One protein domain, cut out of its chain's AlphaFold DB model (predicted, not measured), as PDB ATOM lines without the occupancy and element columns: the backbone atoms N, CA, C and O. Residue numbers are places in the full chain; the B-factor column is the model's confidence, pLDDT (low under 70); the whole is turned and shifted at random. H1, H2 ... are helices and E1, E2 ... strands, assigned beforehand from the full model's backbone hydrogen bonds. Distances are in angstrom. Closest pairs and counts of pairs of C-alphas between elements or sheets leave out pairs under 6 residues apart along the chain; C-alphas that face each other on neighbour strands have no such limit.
ATOM      1  N   LEU A  77     203.584 293.794 215.591       69.38
ATOM      2  CA  LEU A  77     202.773 294.742 216.327       69.38
ATOM      3  C   LEU A  77     201.468 294.983 215.590       69.38
ATOM      4  O   LEU A  77     201.426 295.043 214.362       69.38
ATOM      5  N   PHE A  78     200.402 295.122 216.355       70.06
ATOM      6  CA  PHE A  78     199.122 295.578 215.852       70.06
ATOM      7  C   PHE A  78     198.610 296.692 216.758       70.06
ATOM      8  O   PHE A  78     198.546 296.521 217.972       70.06
ATOM      9  N   PHE A  79     198.229 297.817 216.166       68.38
ATOM     10  CA  PHE A  79     197.490 298.881 216.838       68.38
ATOM     11  C   PHE A  79     196.035 298.818 216.410       68.38
ATOM     12  O   PHE A  79     195.763 298.590 215.230       68.38
ATOM     13  N   ASN A  80     195.097 299.067 217.325       66.50
ATOM     14  CA  ASN A  80     193.712 299.223 216.894       66.50
ATOM     15  C   ASN A  80     193.595 300.427 215.944       66.50
ATOM     16  O   ASN A  80     194.321 301.416 216.047       66.50
ATOM     17  N   ARG A  81     192.679 300.333 214.981       62.34
ATOM     18  CA  ARG A  81     192.615 301.287 213.870       62.34
ATOM     19  C   ARG A  81     192.293 302.715 214.298       62.34
ATOM     20  O   ARG A  81     192.886 303.638 213.760       62.34
ATOM     21  N   GLU A  82     191.416 302.882 215.283       61.44
ATOM     22  CA  GLU A  82     191.108 304.197 215.859       61.44
ATOM     23  C   GLU A  82     192.387 304.924 216.300       61.44
ATOM     24  O   GLU A  82     192.554 306.114 216.060       61.44
ATOM     25  N   SER A  83     193.348 304.181 216.842       62.91
ATOM     26  CA  SER A  83     194.646 304.716 217.234       62.91
ATOM     27  C   SER A  83     195.538 305.057 216.045       62.91
ATOM     28  O   SER A  83     196.164 306.109 216.019       62.91
ATOM     29  N   LEU A  84     195.583 304.201 215.027       63.97
ATOM     30  CA  LEU A  84     196.363 304.466 213.813       63.97
ATOM     31  C   LEU A  84     195.877 305.725 213.084       63.97
ATOM     32  O   LEU A  84     196.699 306.542 212.664       63.97
ATOM     33  N   ASP A  85     194.555 305.883 212.989       62.62
ATOM     34  CA  ASP A  85     193.904 307.027 212.353       62.62
ATOM     35  C   ASP A  85     194.139 308.318 213.166       62.62
ATOM     36  O   ASP A  85     194.445 309.357 212.580       62.62
ATOM     37  N   ASN A  86     194.088 308.257 214.504       59.41
ATOM     38  CA  ASN A  86     194.305 309.419 215.378       59.41
ATOM     39  C   ASN A  86     195.762 309.915 215.405       59.41
ATOM     40  O   ASN A  86     195.992 311.109 215.591       59.41
ATOM     41  N   PHE A  87     196.739 309.027 215.199       58.00
ATOM     42  CA  PHE A  87     198.168 309.360 215.290       58.00
ATOM     43  C   PHE A  87     198.890 309.391 213.933       58.00
ATOM     44  O   PHE A  87     200.106 309.555 213.886       58.00
ATOM     45  N   ASN A  88     198.157 309.262 212.820       59.16
ATOM     46  CA  ASN A  88     198.709 309.181 211.461       59.16
ATOM     47  C   ASN A  88     199.779 308.074 211.307       59.16
ATOM     48  O   ASN A  88     200.715 308.183 210.517       59.16
ATOM     49  N   LEU A  89     199.626 306.976 212.054       61.91
ATOM     50  CA  LEU A  89     200.573 305.856 212.108       61.91
ATOM     51  C   LEU A  89     200.227 304.743 211.115       61.91
ATOM     52  O   LEU A  89     200.605 303.589 211.304       61.91
ATOM     53  N   ASN A  90     199.534 305.071 210.023       56.44
ATOM     54  CA  ASN A  90     199.054 304.103 209.030       56.44
ATOM     55  C   ASN A  90     200.171 303.258 208.379       56.44
ATOM     56  O   ASN A  90     199.893 302.185 207.852       56.44
ATOM     57  N   GLY A  91     201.436 303.691 208.458       53.25
ATOM     58  CA  GLY A  91     202.608 302.903 208.045       53.25
ATOM     59  C   GLY A  91     202.988 301.750 208.990       53.25
ATOM     60  O   GLY A  91     203.758 300.877 208.598       53.25
ATOM     61  N   LEU A  92     202.441 301.709 210.212       55.81
ATOM     62  CA  LEU A  92     202.686 300.655 211.209       55.81
ATOM     63  C   LEU A  92     201.678 299.497 211.129       55.81
ATOM     64  O   LEU A  92     201.725 298.575 211.944       55.81
ATOM     65  N   ILE A  93     200.759 299.527 210.159       56.41
ATOM     66  CA  ILE A  93     199.745 298.485 209.979       56.41
ATOM     67  C   ILE A  93     200.419 297.186 209.537       56.41
ATOM     68  O   ILE A  93     200.917 297.068 208.419       56.41
ATOM     69  N   ASN A  94     200.378 296.177 210.405       57.41
ATOM     70  CA  ASN A  94     200.791 294.826 210.064       57.41
ATOM     71  C   ASN A  94     199.549 294.018 209.642       57.41
ATOM     72  O   ASN A  94     198.782 293.542 210.480       57.41
ATOM     73  N   ASN A  95     199.335 293.896 208.330       54.91
ATOM     74  CA  ASN A  95     198.140 293.309 207.697       54.91
ATOM     75  C   ASN A  95     198.088 291.762 207.735       54.91
ATOM     76  O   ASN A  95     197.385 291.137 206.946       54.91
ATOM     77  N   GLU A  96     198.825 291.116 208.640       61.84
ATOM     78  CA  GLU A  96     199.018 289.661 208.639       61.84
ATOM     79  C   GLU A  96     198.461 288.944 209.880       61.84
ATOM     80  O   GLU A  96     198.996 287.898 210.273       61.84
ATOM     81  N   LEU A  97     197.396 289.450 210.520       69.06
ATOM     82  CA  LEU A  97     196.674 288.588 211.465       69.06
ATOM     83  C   LEU A  97     196.061 287.426 210.696       69.06
ATOM     84  O   LEU A  97     195.307 287.606 209.740       69.06
ATOM     85  N   MET A  98     196.390 286.221 211.143       74.88
ATOM     86  CA  MET A  98     195.865 284.991 210.584       74.88
ATOM     87  C   MET A  98     194.924 284.358 211.597       74.88
ATOM     88  O   MET A  98     195.176 284.355 212.802       74.88
ATOM     89  N   ASP A  99     193.825 283.788 211.123       76.75
ATOM     90  CA  ASP A  99     193.053 282.894 211.971       76.75
ATOM     91  C   ASP A  99     193.818 281.577 212.213       76.75
ATOM     92  O   ASP A  99     194.818 281.264 211.561       76.75
ATOM     93  N   LYS A 100     193.322 280.742 213.131       78.31
ATOM     94  CA  LYS A 100     193.930 279.437 213.449       78.31
ATOM     95  C   LYS A 100     194.050 278.479 212.255       78.31
ATOM     96  O   LYS A 100     194.679 277.431 212.374       78.31
ATOM     97  N   LYS A 101     193.372 278.767 211.138       80.06
ATOM     98  CA  LYS A 101     193.417 277.983 209.900       80.06
ATOM     99  C   LYS A 101     194.452 278.540 208.914       80.06
ATOM    100  O   LYS A 101     194.588 277.985 207.828       80.06
ATOM    101  N   GLY A 102     195.181 279.593 209.287       75.25
ATOM    102  CA  GLY A 102     196.187 280.249 208.456       75.25
ATOM    103  C   GLY A 102     195.597 281.220 207.435       75.25
ATOM    104  O   GLY A 102     196.297 281.611 206.505       75.25
ATOM    105  N   ARG A 103     194.318 281.595 207.561       80.62
ATOM    106  CA  ARG A 103     193.703 282.585 206.674       80.62
ATOM    107  C   ARG A 103     194.044 283.982 207.175       80.62
ATOM    108  O   ARG A 103     193.668 284.325 208.293       80.62
ATOM    109  N   VAL A 104     194.708 284.770 206.335       74.50
ATOM    110  CA  VAL A 104     194.927 286.203 206.568       74.50
ATOM    111  C   VAL A 104     193.573 286.906 206.596       74.50
ATOM    112  O   VAL A 104     192.760 286.716 205.689       74.50
ATOM    113  N   LEU A 105     193.322 287.679 207.647       68.12
ATOM    114  CA  LEU A 105     192.135 288.515 207.741       68.12
ATOM    115  C   LEU A 105     192.273 289.708 206.800       68.12
ATOM    116  O   LEU A 105     193.306 290.374 206.773       68.12
ATOM    117  N   SER A 106     191.224 289.990 206.035       62.19
ATOM    118  CA  SER A 106     191.182 291.205 205.224       62.19
ATOM    119  C   SER A 106     191.072 292.455 206.104       62.19
ATOM    120  O   SER A 106     190.503 292.406 207.195       62.19
ATOM    121  N   GLU A 107     191.541 293.608 205.612       56.72
ATOM    122  CA  GLU A 107     191.425 294.895 206.324       56.72
ATOM    123  C   GLU A 107     189.988 295.231 206.761       56.72
ATOM    124  O   GLU A 107     189.794 295.951 207.738       56.72
ATOM    125  N   ASN A 108     188.977 294.735 206.042       57.59
ATOM    126  CA  ASN A 108     187.570 294.974 206.365       57.59
ATOM    127  C   ASN A 108     187.068 294.059 207.492       57.59
ATOM    128  O   ASN A 108     186.356 294.537 208.365       57.59
ATOM    129  N   GLU A 109     187.498 292.792 207.530       58.69
ATOM    130  CA  GLU A 109     187.254 291.895 208.677       58.69
ATOM    131  C   GLU A 109     187.960 292.411 209.941       58.69
ATOM    132  O   GLU A 109     187.494 292.220 211.056       58.69
ATOM    133  N   PHE A 110     189.079 293.111 209.769       55.66
ATOM    134  CA  PHE A 110     189.811 293.742 210.860       55.66
ATOM    135  C   PHE A 110     189.118 294.996 211.417       55.66
ATOM    136  O   PHE A 110     189.219 295.287 212.607       55.66
ATOM    137  N   LYS A 111     188.441 295.761 210.552       54.22
ATOM    138  CA  LYS A 111     187.809 297.043 210.895       54.22
ATOM    139  C   LYS A 111     186.563 296.902 211.757       54.22
ATOM    140  O   LYS A 111     186.326 297.774 212.582       54.22
ATOM    141  N   GLU A 112     185.771 295.858 211.540       50.75
ATOM    142  CA  GLU A 112     184.459 295.718 212.180       50.75
ATOM    143  C   GLU A 112     184.512 294.966 213.524       50.75
ATOM    144  O   GLU A 112     183.607 295.132 214.337       50.75
ATOM    145  N   ASP A 113     185.584 294.205 213.793       49.81
ATOM    146  CA  ASP A 113     185.631 293.232 214.900       49.81
ATOM    147  C   ASP A 113     186.478 293.654 216.130       49.81
ATOM    148  O   ASP A 113     186.472 292.935 217.132       49.81
ATOM    149  N   TYR A 114     187.222 294.776 216.097       56.56
ATOM    150  CA  TYR A 114     188.258 295.091 217.110       56.56
ATOM    151  C   TYR A 114     188.295 296.554 217.578       56.56
ATOM    152  O   TYR A 114     189.294 297.256 217.393       56.56
ATOM    153  N   TYR A 115     187.229 297.014 218.234       60.72
ATOM    154  CA  TYR A 115     187.172 298.366 218.807       60.72
ATOM    155  C   TYR A 115     187.725 298.435 220.236       60.72
ATOM    156  O   TYR A 115     188.151 299.495 220.687       60.72
ATOM    157  N   SER A 116     187.770 297.306 220.947       74.12
ATOM    158  CA  SER A 116     188.218 297.241 222.341       74.12
ATOM    159  C   SER A 116     189.439 296.343 222.558       74.12
ATOM    160  O   SER A 116     189.713 295.404 221.803       74.12
ATOM    161  N   ILE A 117     190.161 296.598 223.656       78.31
ATOM    162  CA  ILE A 117     191.250 295.738 224.146       78.31
ATOM    163  C   ILE A 117     190.721 294.311 224.349       78.31
ATOM    164  O   ILE A 117     191.382 293.335 224.004       78.31
ATOM    165  N   GLU A 118     189.521 294.185 224.914       81.19
ATOM    166  CA  GLU A 118     188.888 292.914 225.241       81.19
ATOM    167  C   GLU A 118     188.576 292.065 223.992       81.19
ATOM    168  O   GLU A 118     188.836 290.858 224.001       81.19
ATOM    169  N   GLU A 119     188.092 292.674 222.907       77.94
ATOM    170  CA  GLU A 119     187.857 291.991 221.625       77.94
ATOM    171  C   GLU A 119     189.167 291.521 220.980       77.94
ATOM    172  O   GLU A 119     189.271 290.363 220.559       77.94
ATOM    173  N   CYS A 120     190.195 292.379 220.977       78.75
ATOM    174  CA  CYS A 120     191.520 292.037 220.453       78.75
ATOM    175  C   CYS A 120     192.111 290.827 221.186       78.75
ATOM    176  O   CYS A 120     192.553 289.856 220.567       78.75
ATOM    177  N   GLU A 121     192.069 290.833 222.519       82.50
ATOM    178  CA  GLU A 121     192.556 289.710 223.319       82.50
ATOM    179  C   GLU A 121     191.758 288.429 223.079       82.50
ATOM    180  O   GLU A 121     192.345 287.346 222.998       82.50
ATOM    181  N   ALA A 122     190.430 288.522 222.970       83.31
ATOM    182  CA  ALA A 122     189.588 287.363 222.700       83.31
ATOM    183  C   ALA A 122     189.981 286.693 221.375       83.31
ATOM    184  O   ALA A 122     190.089 285.462 221.316       83.31
ATOM    185  N   PHE A 123     190.269 287.483 220.338       81.94
ATOM    186  CA  PHE A 123     190.769 286.967 219.069       81.94
ATOM    187  C   PHE A 123     192.159 286.347 219.185       81.94
ATOM    188  O   PHE A 123     192.351 285.209 218.746       81.94
ATOM    189  N   LEU A 124     193.116 287.050 219.793       83.56
ATOM    190  CA  LEU A 124     194.490 286.563 219.933       83.56
ATOM    191  C   LEU A 124     194.517 285.229 220.698       83.56
ATOM    192  O   LEU A 124     195.151 284.267 220.257       83.56
ATOM    193  N   ARG A 125     193.731 285.108 221.779       86.19
ATOM    194  CA  ARG A 125     193.568 283.848 222.527       86.19
ATOM    195  C   ARG A 125     192.932 282.746 221.682       86.19
ATOM    196  O   ARG A 125     193.418 281.617 221.695       86.19
ATOM    197  N   LYS A 126     191.852 283.053 220.954       87.44
ATOM    198  CA  LYS A 126     191.118 282.090 220.110       87.44
ATOM    199  C   LYS A 126     191.979 281.512 218.983       87.44
ATOM    200  O   LYS A 126     191.701 280.401 218.525       87.44
ATOM    201  N   ASN A 127     192.994 282.252 218.541       84.50
ATOM    202  CA  ASN A 127     193.859 281.890 217.419       84.50
ATOM    203  C   ASN A 127     195.294 281.527 217.834       84.50
ATOM    204  O   ASN A 127     196.190 281.524 216.998       84.50
ATOM    205  N   ASP A 128     195.508 281.161 219.102       87.62
ATOM    206  CA  ASP A 128     196.791 280.655 219.608       87.62
ATOM    207  C   ASP A 128     197.978 281.619 219.459       87.62
ATOM    208  O   ASP A 128     199.120 281.206 219.236       87.62
ATOM    209  N   TYR A 129     197.727 282.905 219.678       85.00
ATOM    210  CA  TYR A 129     198.776 283.907 219.822       85.00
ATOM    211  C   TYR A 129     199.242 284.036 221.279       85.00
ATOM    212  O   TYR A 129     198.463 283.901 222.227       85.00
ATOM    213  N   LEU A 130     200.537 284.289 221.448       84.00
ATOM    214  CA  LEU A 130     201.096 285.001 222.592       84.00
ATOM    215  C   LEU A 130     200.981 286.492 222.300       84.00
ATOM    216  O   LEU A 130     201.180 286.904 221.156       84.00
ATOM    217  N   TYR A 131     200.650 287.288 223.310       82.25
ATOM    218  CA  TYR A 131     200.521 288.722 223.131       82.25
ATOM    219  C   TYR A 131     200.813 289.491 224.414       82.25
ATOM    220  O   TYR A 131     200.645 288.972 225.518       82.25
ATOM    221  N   PHE A 132     201.202 290.747 224.235       79.69
ATOM    222  CA  PHE A 132     201.482 291.707 225.288       79.69
ATOM    223  C   PHE A 132     200.835 293.029 224.914       79.69
ATOM    224  O   PHE A 132     201.035 293.533 223.810       79.69
ATOM    225  N   LEU A 133     200.040 293.565 225.831       80.25
ATOM    226  CA  LEU A 133     199.381 294.847 225.657       80.25
ATOM    227  C   LEU A 133     200.393 295.971 225.880       80.25
ATOM    228  O   LEU A 133     201.073 296.015 226.909       80.25
ATOM    229  N   ILE A 134     200.455 296.888 224.924       77.38
ATOM    230  CA  ILE A 134     201.222 298.122 225.034       77.38
ATOM    231  C   ILE A 134     200.286 299.316 225.026       77.38
ATOM    232  O   ILE A 134     199.262 299.320 224.342       77.38
ATOM    233  N   GLY A 135     200.653 300.329 225.797       76.62
ATOM    234  CA  GLY A 135     200.023 301.638 225.770       76.62
ATOM    235  C   GLY A 135     201.059 302.690 225.416       76.62
ATOM    236  O   GLY A 135     202.209 302.599 225.851       76.62
ATOM    237  N   ILE A 136     200.648 303.659 224.611       72.25
ATOM    238  CA  ILE A 136     201.487 304.752 224.140       72.25
ATOM    239  C   ILE A 136     200.781 306.047 224.485       72.25
ATOM    240  O   ILE A 136     199.640 306.258 224.080       72.25
ATOM    241  N   GLN A 137     201.472 306.915 225.210       71.12
ATOM    242  CA  GLN A 137     201.005 308.267 225.466       71.12
ATOM    243  C   GLN A 137     201.767 309.227 224.556       71.12
ATOM    244  O   GLN A 137     202.988 309.325 224.642       71.12
ATOM    245  N   SER A 138     201.051 309.913 223.671       60.41
ATOM    246  CA  SER A 138     201.620 310.807 222.667       60.41
ATOM    247  C   SER A 138     201.626 312.249 223.185       60.41
ATOM    248  O   SER A 138     200.734 313.043 222.888       60.41
ATOM    249  N   HIS A 139     202.660 312.595 223.950       59.47
ATOM    250  CA  HIS A 139     203.029 313.980 224.269       59.47
ATOM    251  C   HIS A 139     204.421 314.303 223.704       59.47
ATOM    252  O   HIS A 139     205.010 313.499 222.986       59.47
ATOM    253  N   SER A 140     204.983 315.466 224.051       47.75
ATOM    254  CA  SER A 140     206.352 315.871 223.688       47.75
ATOM    255  C   SER A 140     207.444 314.864 224.085       47.75
ATOM    256  O   SER A 140     208.526 314.918 223.516       47.75
ATOM    257  N   ASN A 141     207.146 313.924 224.992       53.41
ATOM    258  CA  ASN A 141     207.924 312.711 225.239       53.41
ATOM    259  C   ASN A 141     206.987 311.505 225.092       53.41
ATOM    260  O   ASN A 141     206.260 311.182 226.034       53.41
ATOM    261  N   SER A 142     206.968 310.873 223.915       57.56
ATOM    262  CA  SER A 142     206.202 309.639 223.723       57.56
ATOM    263  C   SER A 142     206.752 308.563 224.650       57.56
ATOM    264  O   SER A 142     207.917 308.210 224.532       57.56
ATOM    265  N   GLN A 143     205.937 308.064 225.579       60.62
ATOM    266  CA  GLN A 143     206.323 306.964 226.462       60.62
ATOM    267  C   GLN A 143     205.544 305.713 226.087       60.62
ATOM    268  O   GLN A 143     204.312 305.738 226.000       60.62
ATOM    269  N   ILE A 144     206.271 304.614 225.899       64.75
ATOM    270  CA  ILE A 144     205.693 303.292 225.668       64.75
ATOM    271  C   ILE A 144     205.776 302.505 226.966       64.75
ATOM    272  O   ILE A 144     206.843 302.346 227.551       64.75
ATOM    273  N   SER A 145     204.643 301.990 227.424       64.44
ATOM    274  CA  SER A 145     204.582 301.157 228.623       64.44
ATOM    275  C   SER A 145     204.036 299.770 228.297       64.44
ATOM    276  O   SER A 145     203.041 299.629 227.581       64.44
ATOM    277  N   LEU A 146     204.685 298.738 228.850       62.47
ATOM    278  CA  LEU A 146     204.134 297.382 228.919       62.47
ATOM    279  C   LEU A 146     203.085 297.341 230.017       62.47
ATOM    280  O   LEU A 146     203.382 297.608 231.182       62.47
ATOM    281  N   TYR A 147     201.872 296.944 229.659       63.78
ATOM    282  CA  TYR A 147     200.804 296.756 230.627       63.78
ATOM    283  C   TYR A 147     200.603 295.265 230.855       63.78
ATOM    284  O   TYR A 147     199.901 294.587 230.107       63.78
ATOM    285  N   GLU A 148     201.227 294.746 231.914       50.28
ATOM    286  CA  GLU A 148     201.138 293.323 232.259       50.28
ATOM    287  C   GLU A 148     199.786 292.933 232.882       50.28
ATOM    288  O   GLU A 148     199.459 291.749 232.933       50.28
ATOM    289  N   SER A 149     198.970 293.884 233.360       47.53
ATOM    290  CA  SER A 149     197.669 293.541 233.968       47.53
ATOM    291  C   SER A 149     196.709 294.707 234.213       47.53
ATOM    292  O   SER A 149     195.495 294.504 234.127       47.53
ATOM    293  N   ASP A 150     197.201 295.918 234.493       57.69
ATOM    294  CA  ASP A 150     196.321 297.047 234.810       57.69
ATOM    295  C   ASP A 150     195.929 297.859 233.568       57.69
ATOM    296  O   ASP A 150     196.572 298.832 233.173       57.69
ATOM    297  N   LYS A 151     194.816 297.449 232.959       65.62
ATOM    298  CA  LYS A 151     194.214 298.108 231.791       65.62
ATOM    299  C   LYS A 151     193.563 299.455 232.122       65.62
ATOM    300  O   LYS A 151     193.179 300.171 231.200       65.62
ATOM    301  N   THR A 152     193.383 299.797 233.403       61.81
ATOM    302  CA  THR A 152     192.727 301.059 233.790       61.81
ATOM    303  C   THR A 152     193.583 302.270 233.438       61.81
ATOM    304  O   THR A 152     193.045 303.305 233.058       61.81
ATOM    305  N   LEU A 153     194.907 302.109 233.454       58.94
ATOM    306  CA  LEU A 153     195.863 303.143 233.068       58.94
ATOM    307  C   LEU A 153     195.744 303.521 231.587       58.94
ATOM    308  O   LEU A 153     195.781 304.701 231.260       58.94
ATOM    309  N   ILE A 154     195.492 302.544 230.711       63.03
ATOM    310  CA  ILE A 154     195.282 302.787 229.276       63.03
ATOM    311  C   ILE A 154     193.947 303.496 229.029       63.03
ATOM    312  O   ILE A 154     193.857 304.410 228.216       63.03
ATOM    313  N   LYS A 155     192.897 303.115 229.770       60.28
ATOM    314  CA  LYS A 155     191.571 303.755 229.677       60.28
ATOM    315  C   LYS A 155     191.593 305.226 230.125       60.28
ATOM    316  O   LYS A 155     190.685 305.971 229.772       60.28
ATOM    317  N   ASN A 156     192.629 305.645 230.854       55.62
ATOM    318  CA  ASN A 156     192.821 307.022 231.307       55.62
ATOM    319  C   ASN A 156     193.607 307.902 230.320       55.62
ATOM    320  O   ASN A 156     193.767 309.088 230.596       55.62
ATOM    321  N   PHE A 157     194.072 307.372 229.182       59.25
ATOM    322  CA  PHE A 157     194.807 308.166 228.189       59.25
ATOM    323  C   PHE A 157     193.963 309.237 227.477       59.25
ATOM    324  O   PHE A 157     194.518 310.126 226.835       59.25
ATOM    325  N   GLY A 158     192.631 309.192 227.592       57.94
ATOM    326  CA  GLY A 158     191.756 310.164 226.933       57.94
ATOM    327  C   GLY A 158     191.958 310.161 225.413       57.94
ATOM    328  O   GLY A 158     192.001 309.098 224.804       57.94
ATOM    329  N   SER A 159     192.086 311.342 224.800       58.19
ATOM    330  CA  SER A 159     192.393 311.505 223.368       58.19
ATOM    331  C   SER A 159     193.894 311.516 223.047       58.19
ATOM    332  O   SER A 159     194.266 311.723 221.897       58.19
ATOM    333  N   GLU A 160     194.760 311.379 224.052       59.12
ATOM    334  CA  GLU A 160     196.201 311.670 223.951       59.12
ATOM    335  C   GLU A 160     197.069 310.408 223.997       59.12
ATOM    336  O   GLU A 160     198.297 310.478 223.964       59.12
ATOM    337  N   GLY A 161     196.451 309.233 224.042       67.06
ATOM    338  CA  GLY A 161     197.169 307.975 223.979       67.06
ATOM    339  C   GLY A 161     196.353 306.868 223.344       67.06
ATOM    340  O   GLY A 161     195.149 306.981 223.124       67.06
ATOM    341  N   PHE A 162     197.054 305.794 223.023       73.31
ATOM    342  CA  PHE A 162     196.526 304.659 222.302       73.31
ATOM    343  C   PHE A 162     197.090 303.343 222.814       73.31
ATOM    344  O   PHE A 162     198.031 303.316 223.606       73.31
ATOM    345  N   PHE A 163     196.509 302.235 222.359       76.62
ATOM    346  CA  PHE A 163     197.000 300.904 222.675       76.62
ATOM    347  C   PHE A 163     197.315 300.093 221.426       76.62
ATOM    348  O   PHE A 163     196.778 300.303 220.338       76.62
ATOM    349  N   GLY A 164     198.182 299.114 221.620       78.25
ATOM    350  CA  GLY A 164     198.487 298.087 220.644       78.25
ATOM    351  C   GLY A 164     198.875 296.794 221.333       78.25
ATOM    352  O   GLY A 164     198.860 296.680 222.558       78.25
ATOM    353  N   PHE A 165     199.247 295.809 220.537       78.44
ATOM    354  CA  PHE A 165     199.700 294.519 221.012       78.44
ATOM    355  C   PHE A 165     200.966 294.124 220.279       78.44
ATOM    356  O   PHE A 165     200.961 294.053 219.050       78.44
ATOM    357  N   PHE A 166     202.006 293.780 221.032       79.69
ATOM    358  CA  PHE A 166     203.016 292.864 220.520       79.69
ATOM    359  C   PHE A 166     202.415 291.472 220.514       79.69
ATOM    360  O   PHE A 166     201.837 291.051 221.515       79.69
ATOM    361  N   TYR A 167     202.528 290.760 219.401       78.81
ATOM    362  CA  TYR A 167     201.975 289.425 219.271       78.81
ATOM    363  C   TYR A 167     202.855 288.509 218.421       78.81
ATOM    364  O   TYR A 167     203.591 288.927 217.528       78.81
ATOM    365  N   MET A 168     202.747 287.215 218.708       81.12
ATOM    366  CA  MET A 168     203.440 286.140 218.005       81.12
ATOM    367  C   MET A 168     202.601 284.868 218.085       81.12
ATOM    368  O   MET A 168     202.009 284.576 219.124       81.12
ATOM    369  N   SER A 169     202.543 284.067 217.020       83.44
ATOM    370  CA  SER A 169     201.862 282.774 217.117       83.44
ATOM    371  C   SER A 169     202.639 281.842 218.057       83.44
ATOM    372  O   SER A 169     203.867 281.769 218.011       83.44
ATOM    373  N   LYS A 170     201.957 281.050 218.894       86.31
ATOM    374  CA  LYS A 170     202.632 280.057 219.757       86.31
ATOM    375  C   LYS A 170     203.476 279.059 218.956       86.31
ATOM    376  O   LYS A 170     204.399 278.452 219.499       86.31
ATOM    377  N   LYS A 171     203.131 278.840 217.684       85.56
ATOM    378  CA  LYS A 171     203.897 278.005 216.756       85.56
ATOM    379  C   LYS A 171     205.246 278.648 216.433       85.56
ATOM    380  O   LYS A 171     206.260 277.962 216.533       85.56
ATOM    381  N   ASP A 172     205.257 279.934 216.096       83.00
ATOM    382  CA  ASP A 172     206.487 280.668 215.783       83.00
ATOM    383  C   ASP A 172     207.342 280.848 217.034       83.00
ATOM    384  O   ASP A 172     208.542 280.612 216.981       83.00
ATOM    385  N   PHE A 173     206.724 281.076 218.196       84.62
ATOM    386  CA  PHE A 173     207.436 281.087 219.476       84.62
ATOM    387  C   PHE A 173     208.227 279.800 219.717       84.62
ATOM    388  O   PHE A 173     209.412 279.829 220.043       84.62
ATOM    389  N   LYS A 174     207.595 278.642 219.499       86.44
ATOM    390  CA  LYS A 174     208.267 277.343 219.633       86.44
ATOM    391  C   LYS A 174     209.397 277.159 218.625       86.44
ATOM    392  O   LYS A 174     210.374 276.494 218.949       86.44
ATOM    393  N   LYS A 175     209.241 277.696 217.415       86.88
ATOM    394  CA  LYS A 175     210.210 277.567 216.323       86.88
ATOM    395  C   LYS A 175     211.431 278.463 216.539       86.88
ATOM    396  O   LYS A 175     212.548 277.993 216.369       86.88
ATOM    397  N   THR A 176     211.205 279.725 216.885       83.12
ATOM    398  CA  THR A 176     212.242 280.757 216.971       83.12
ATOM    399  C   THR A 176     212.928 280.743 218.332       83.12
ATOM    400  O   THR A 176     214.151 280.757 218.407       83.12
ATOM    401  N   TYR A 177     212.153 280.631 219.412       82.69
ATOM    402  CA  TYR A 177     212.663 280.786 220.775       82.69
ATOM    403  C   TYR A 177     212.825 279.460 221.518       82.69
ATOM    404  O   TYR A 177     213.304 279.457 222.641       82.69
ATOM    405  N   TYR A 178     212.411 278.320 220.951       83.25
ATOM    406  CA  TYR A 178     212.489 277.006 221.614       83.25
ATOM    407  C   TYR A 178     211.854 276.967 223.023       83.25
ATOM    408  O   TYR A 178     212.219 276.147 223.864       83.25
ATOM    409  N   ASN A 179     210.837 277.806 223.255       79.31
ATOM    410  CA  ASN A 179     210.202 278.076 224.553       79.31
ATOM    411  C   ASN A 179     211.041 278.883 225.568       79.31
ATOM    412  O   ASN A 179     210.686 278.918 226.746       79.31
ATOM    413  N   ASP A 180     212.102 279.559 225.136       82.94
ATOM    414  CA  ASP A 180     212.854 280.512 225.950       82.94
ATOM    415  C   ASP A 180     212.104 281.849 226.049       82.94
ATOM    416  O   ASP A 180     212.159 282.718 225.176       82.94
ATOM    417  N   THR A 181     211.368 282.012 227.146       79.75
ATOM    418  CA  THR A 181     210.643 283.248 227.446       79.75
ATOM    419  C   THR A 181     211.569 284.416 227.772       79.75
ATOM    420  O   THR A 181     211.175 285.562 227.587       79.75
ATOM    421  N   SER A 182     212.783 284.162 228.269       81.75
ATOM    422  CA  SER A 182     213.731 285.221 228.617       81.75
ATOM    423  C   SER A 182     214.294 285.880 227.364       81.75
ATOM    424  O   SER A 182     214.360 287.107 227.303       81.75
ATOM    425  N   LEU A 183     214.625 285.080 226.349       81.62
ATOM    426  CA  LEU A 183     215.047 285.586 225.046       81.62
ATOM    427  C   LEU A 183     213.921 286.366 224.351       81.62
ATOM    428  O   LEU A 183     214.162 287.460 223.848       81.62
ATOM    429  N   LEU A 184     212.680 285.864 224.414       78.81
ATOM    430  CA  LEU A 184     211.507 286.583 223.903       78.81
ATOM    431  C   LEU A 184     211.352 287.957 224.569       78.81
ATOM    432  O   LEU A 184     211.207 288.964 223.883       78.81
ATOM    433  N   LEU A 185     211.405 288.011 225.903       77.69
ATOM    434  CA  LEU A 185     211.275 289.268 226.642       77.69
ATOM    435  C   LEU A 185     212.415 290.247 226.335       77.69
ATOM    436  O   LEU A 185     212.180 291.454 226.340       77.69
ATOM    437  N   LYS A 186     213.630 289.751 226.065       81.50
ATOM    438  CA  LYS A 186     214.761 290.583 225.636       81.50
ATOM    439  C   LYS A 186     214.468 291.246 224.289       81.50
ATOM    440  O   LYS A 186     214.466 292.469 224.221       81.50
ATOM    441  N   HIS A 187     214.139 290.453 223.268       78.75
ATOM    442  CA  HIS A 187     213.853 290.960 221.920       78.75
ATOM    443  C   HIS A 187     212.642 291.902 221.908       78.75
ATOM    444  O   HIS A 187     212.630 292.911 221.210       78.75
ATOM    445  N   MET A 188     211.635 291.629 222.739       76.31
ATOM    446  CA  MET A 188     210.498 292.529 222.913       76.31
ATOM    447  C   MET A 188     210.880 293.897 223.484       76.31
ATOM    448  O   MET A 188     210.347 294.906 223.028       76.31
ATOM    449  N   ARG A 189     211.773 293.948 224.481       77.31
ATOM    450  CA  ARG A 189     212.255 295.221 225.043       77.31
ATOM    451  C   ARG A 189     213.030 296.020 224.002       77.31
ATOM    452  O   ARG A 189     212.740 297.194 223.824       77.31
ATOM    453  N   GLU A 190     213.917 295.360 223.263       77.62
ATOM    454  CA  GLU A 190     214.655 295.971 222.148       77.62
ATOM    455  C   GLU A 190     213.687 296.526 221.084       77.62
ATOM    456  O   GLU A 190     213.822 297.659 220.626       77.62
ATOM    457  N   GLY A 191     212.639 295.770 220.742       77.56
ATOM    458  CA  GLY A 191     211.591 296.220 219.824       77.56
ATOM    459  C   GLY A 191     210.794 297.425 220.325       77.56
ATOM    460  O   GLY A 191     210.428 298.298 219.537       77.56
ATOM    461  N   MET A 192     210.529 297.496 221.630       76.62
ATOM    462  CA  MET A 192     209.864 298.644 222.247       76.62
ATOM    463  C   MET A 192     210.718 299.904 222.227       76.62
ATOM    464  O   MET A 192     210.200 300.963 221.890       76.62
ATOM    465  N   GLU A 193     212.002 299.792 222.559       77.06
ATOM    466  CA  GLU A 193     212.938 300.920 222.529       77.06
ATOM    467  C   GLU A 193     213.042 301.493 221.105       77.06
ATOM    468  O   GLU A 193     212.945 302.704 220.899       77.06
ATOM    469  N   ARG A 194     213.112 300.621 220.089       77.94
ATOM    470  CA  ARG A 194     213.081 301.029 218.673       77.94
ATOM    471  C   ARG A 194     211.780 301.740 218.298       77.94
ATOM    472  O   ARG A 194     211.813 302.762 217.613       77.94
ATOM    473  N   LEU A 195     210.637 301.222 218.752       76.56
ATOM    474  CA  LEU A 195     209.334 301.849 218.526       76.56
ATOM    475  C   LEU A 195     209.243 303.229 219.191       76.56
ATOM    476  O   LEU A 195     208.703 304.150 218.589       76.56
ATOM    477  N   GLU A 196     209.783 303.391 220.398       76.94
ATOM    478  CA  GLU A 196     209.812 304.677 221.102       76.94
ATOM    479  C   GLU A 196     210.613 305.707 220.304       76.94
ATOM    480  O   GLU A 196     210.105 306.785 219.995       76.94
ATOM    481  N   HIS A 197     211.815 305.340 219.858       77.56
ATOM    482  CA  HIS A 197     212.632 306.200 219.008       77.56
ATOM    483  C   HIS A 197     211.959 306.549 217.680       77.56
ATOM    484  O   HIS A 197     212.004 307.709 217.268       77.56
ATOM    485  N   TYR A 198     211.283 305.591 217.046       77.19
ATOM    486  CA  TYR A 198     210.512 305.846 215.833       77.19
ATOM    487  C   TYR A 198     209.386 306.857 216.054       77.19
ATOM    488  O   TYR A 198     209.237 307.793 215.273       77.19
ATOM    489  N   LEU A 199     208.613 306.708 217.131       73.50
ATOM    490  CA  LEU A 199     207.521 307.631 217.454       73.50
ATOM    491  C   LEU A 199     208.027 309.031 217.818       73.50
ATOM    492  O   LEU A 199     207.319 310.011 217.608       73.50
TER     493      LEU A 199
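This is residues 77 to 199 of the 229 residues of an uncharacterized protein of Campylobacter cuniculorum DSM 23162 = LMG 24588 (UniProt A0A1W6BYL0). A strongly twisted sheet makes the middle of this domain, with the long helix H6 slanting over one face and the shorter H3 running along the other. H1 sits beside the strands on H6's face, H2 lies off the sheet, and H4 and H5 graze it. The 123 printed residues hold six named helices and four named strands, in chain order E1 H1 H2 H3 E2 E3 H4 E4 H5 H6; the sheet runs E1 E4 E2 E3, all antiparallel, and the class is mixed. The whole is compact, with a radius of gyration of the C-alphas of 14.4 A and spans of 39 by 34 by 27 A.

Start with the inner strands E4, residues 161 to 169, and E2, residues 129 to 137, antiparallel at 161 degrees; look for N 134 and O 164, 2.9 A apart. At one edge, E1, residues 77 to 79, pairs with E4 through N 78 and O 165, 3.0 A apart. At the other edge, E3, residues 143 to 147, forms a hairpin with E2; N 145 and O 135 are 3.0 A apart. H6, residues 181 to 199, is over E2 at a height over the sheet of 9.0 A, slantwise at 33 degrees on the local plane; its closest C-alphas to E3 are Glu 196 and Ile 144, 6.3 A. On the opposite face, giving three layers, helices on both faces of a sheet, H3, residues 117 to 126, runs along the strands over E4 and E2 at a height of 9.3 A; the closest C-alphas of H3 and E2 are Leu 124 and Tyr 131, 7.2 A. On the same face as H6, H1, residues 81 to 87, is over none of the strands; the closest C-alphas of H1 and E4 are Ser 83 and Phe 162, 5.4 A. H2, residues 107 to 113, is not on the sheet and is close but not clearly touching H1, with C-alphas 81 and 111 at 7.1 A. H4, residues 152 to 155, and H5, residues 170 to 176, only graze the sheet. E3, H4 and E4 form a split strand-helix-strand unit, two strands running the same way with E2 between them, and its crossover is right-handed. Every O i to N i+4 pair is within hydrogen-bond range in H1, H3, H5 and H6; H2 has 2 of 3, and H4 is too short for one.

Find C-alpha 77 at (202.773, 294.742, 216.327), where E1 begins. E2 runs 25.1 A, E4 26.5 A and H3 14.2 A. H6 runs 26.5 A from C-alpha 181 at (210.643, 283.248, 227.446) to C-alpha 199 at (207.521, 307.631, 217.454).

The C-alphas farthest apart are those of Lys 101 and Ser 140, 42.3 A. The printed part has no cut, and its one long link is H1 to H2, residues 88 to 106. The mean pLDDT of the printed part is 70.7; look for values under 70 at residue 77 and residues 79 to 97, 105 to 115 and 138 to 161.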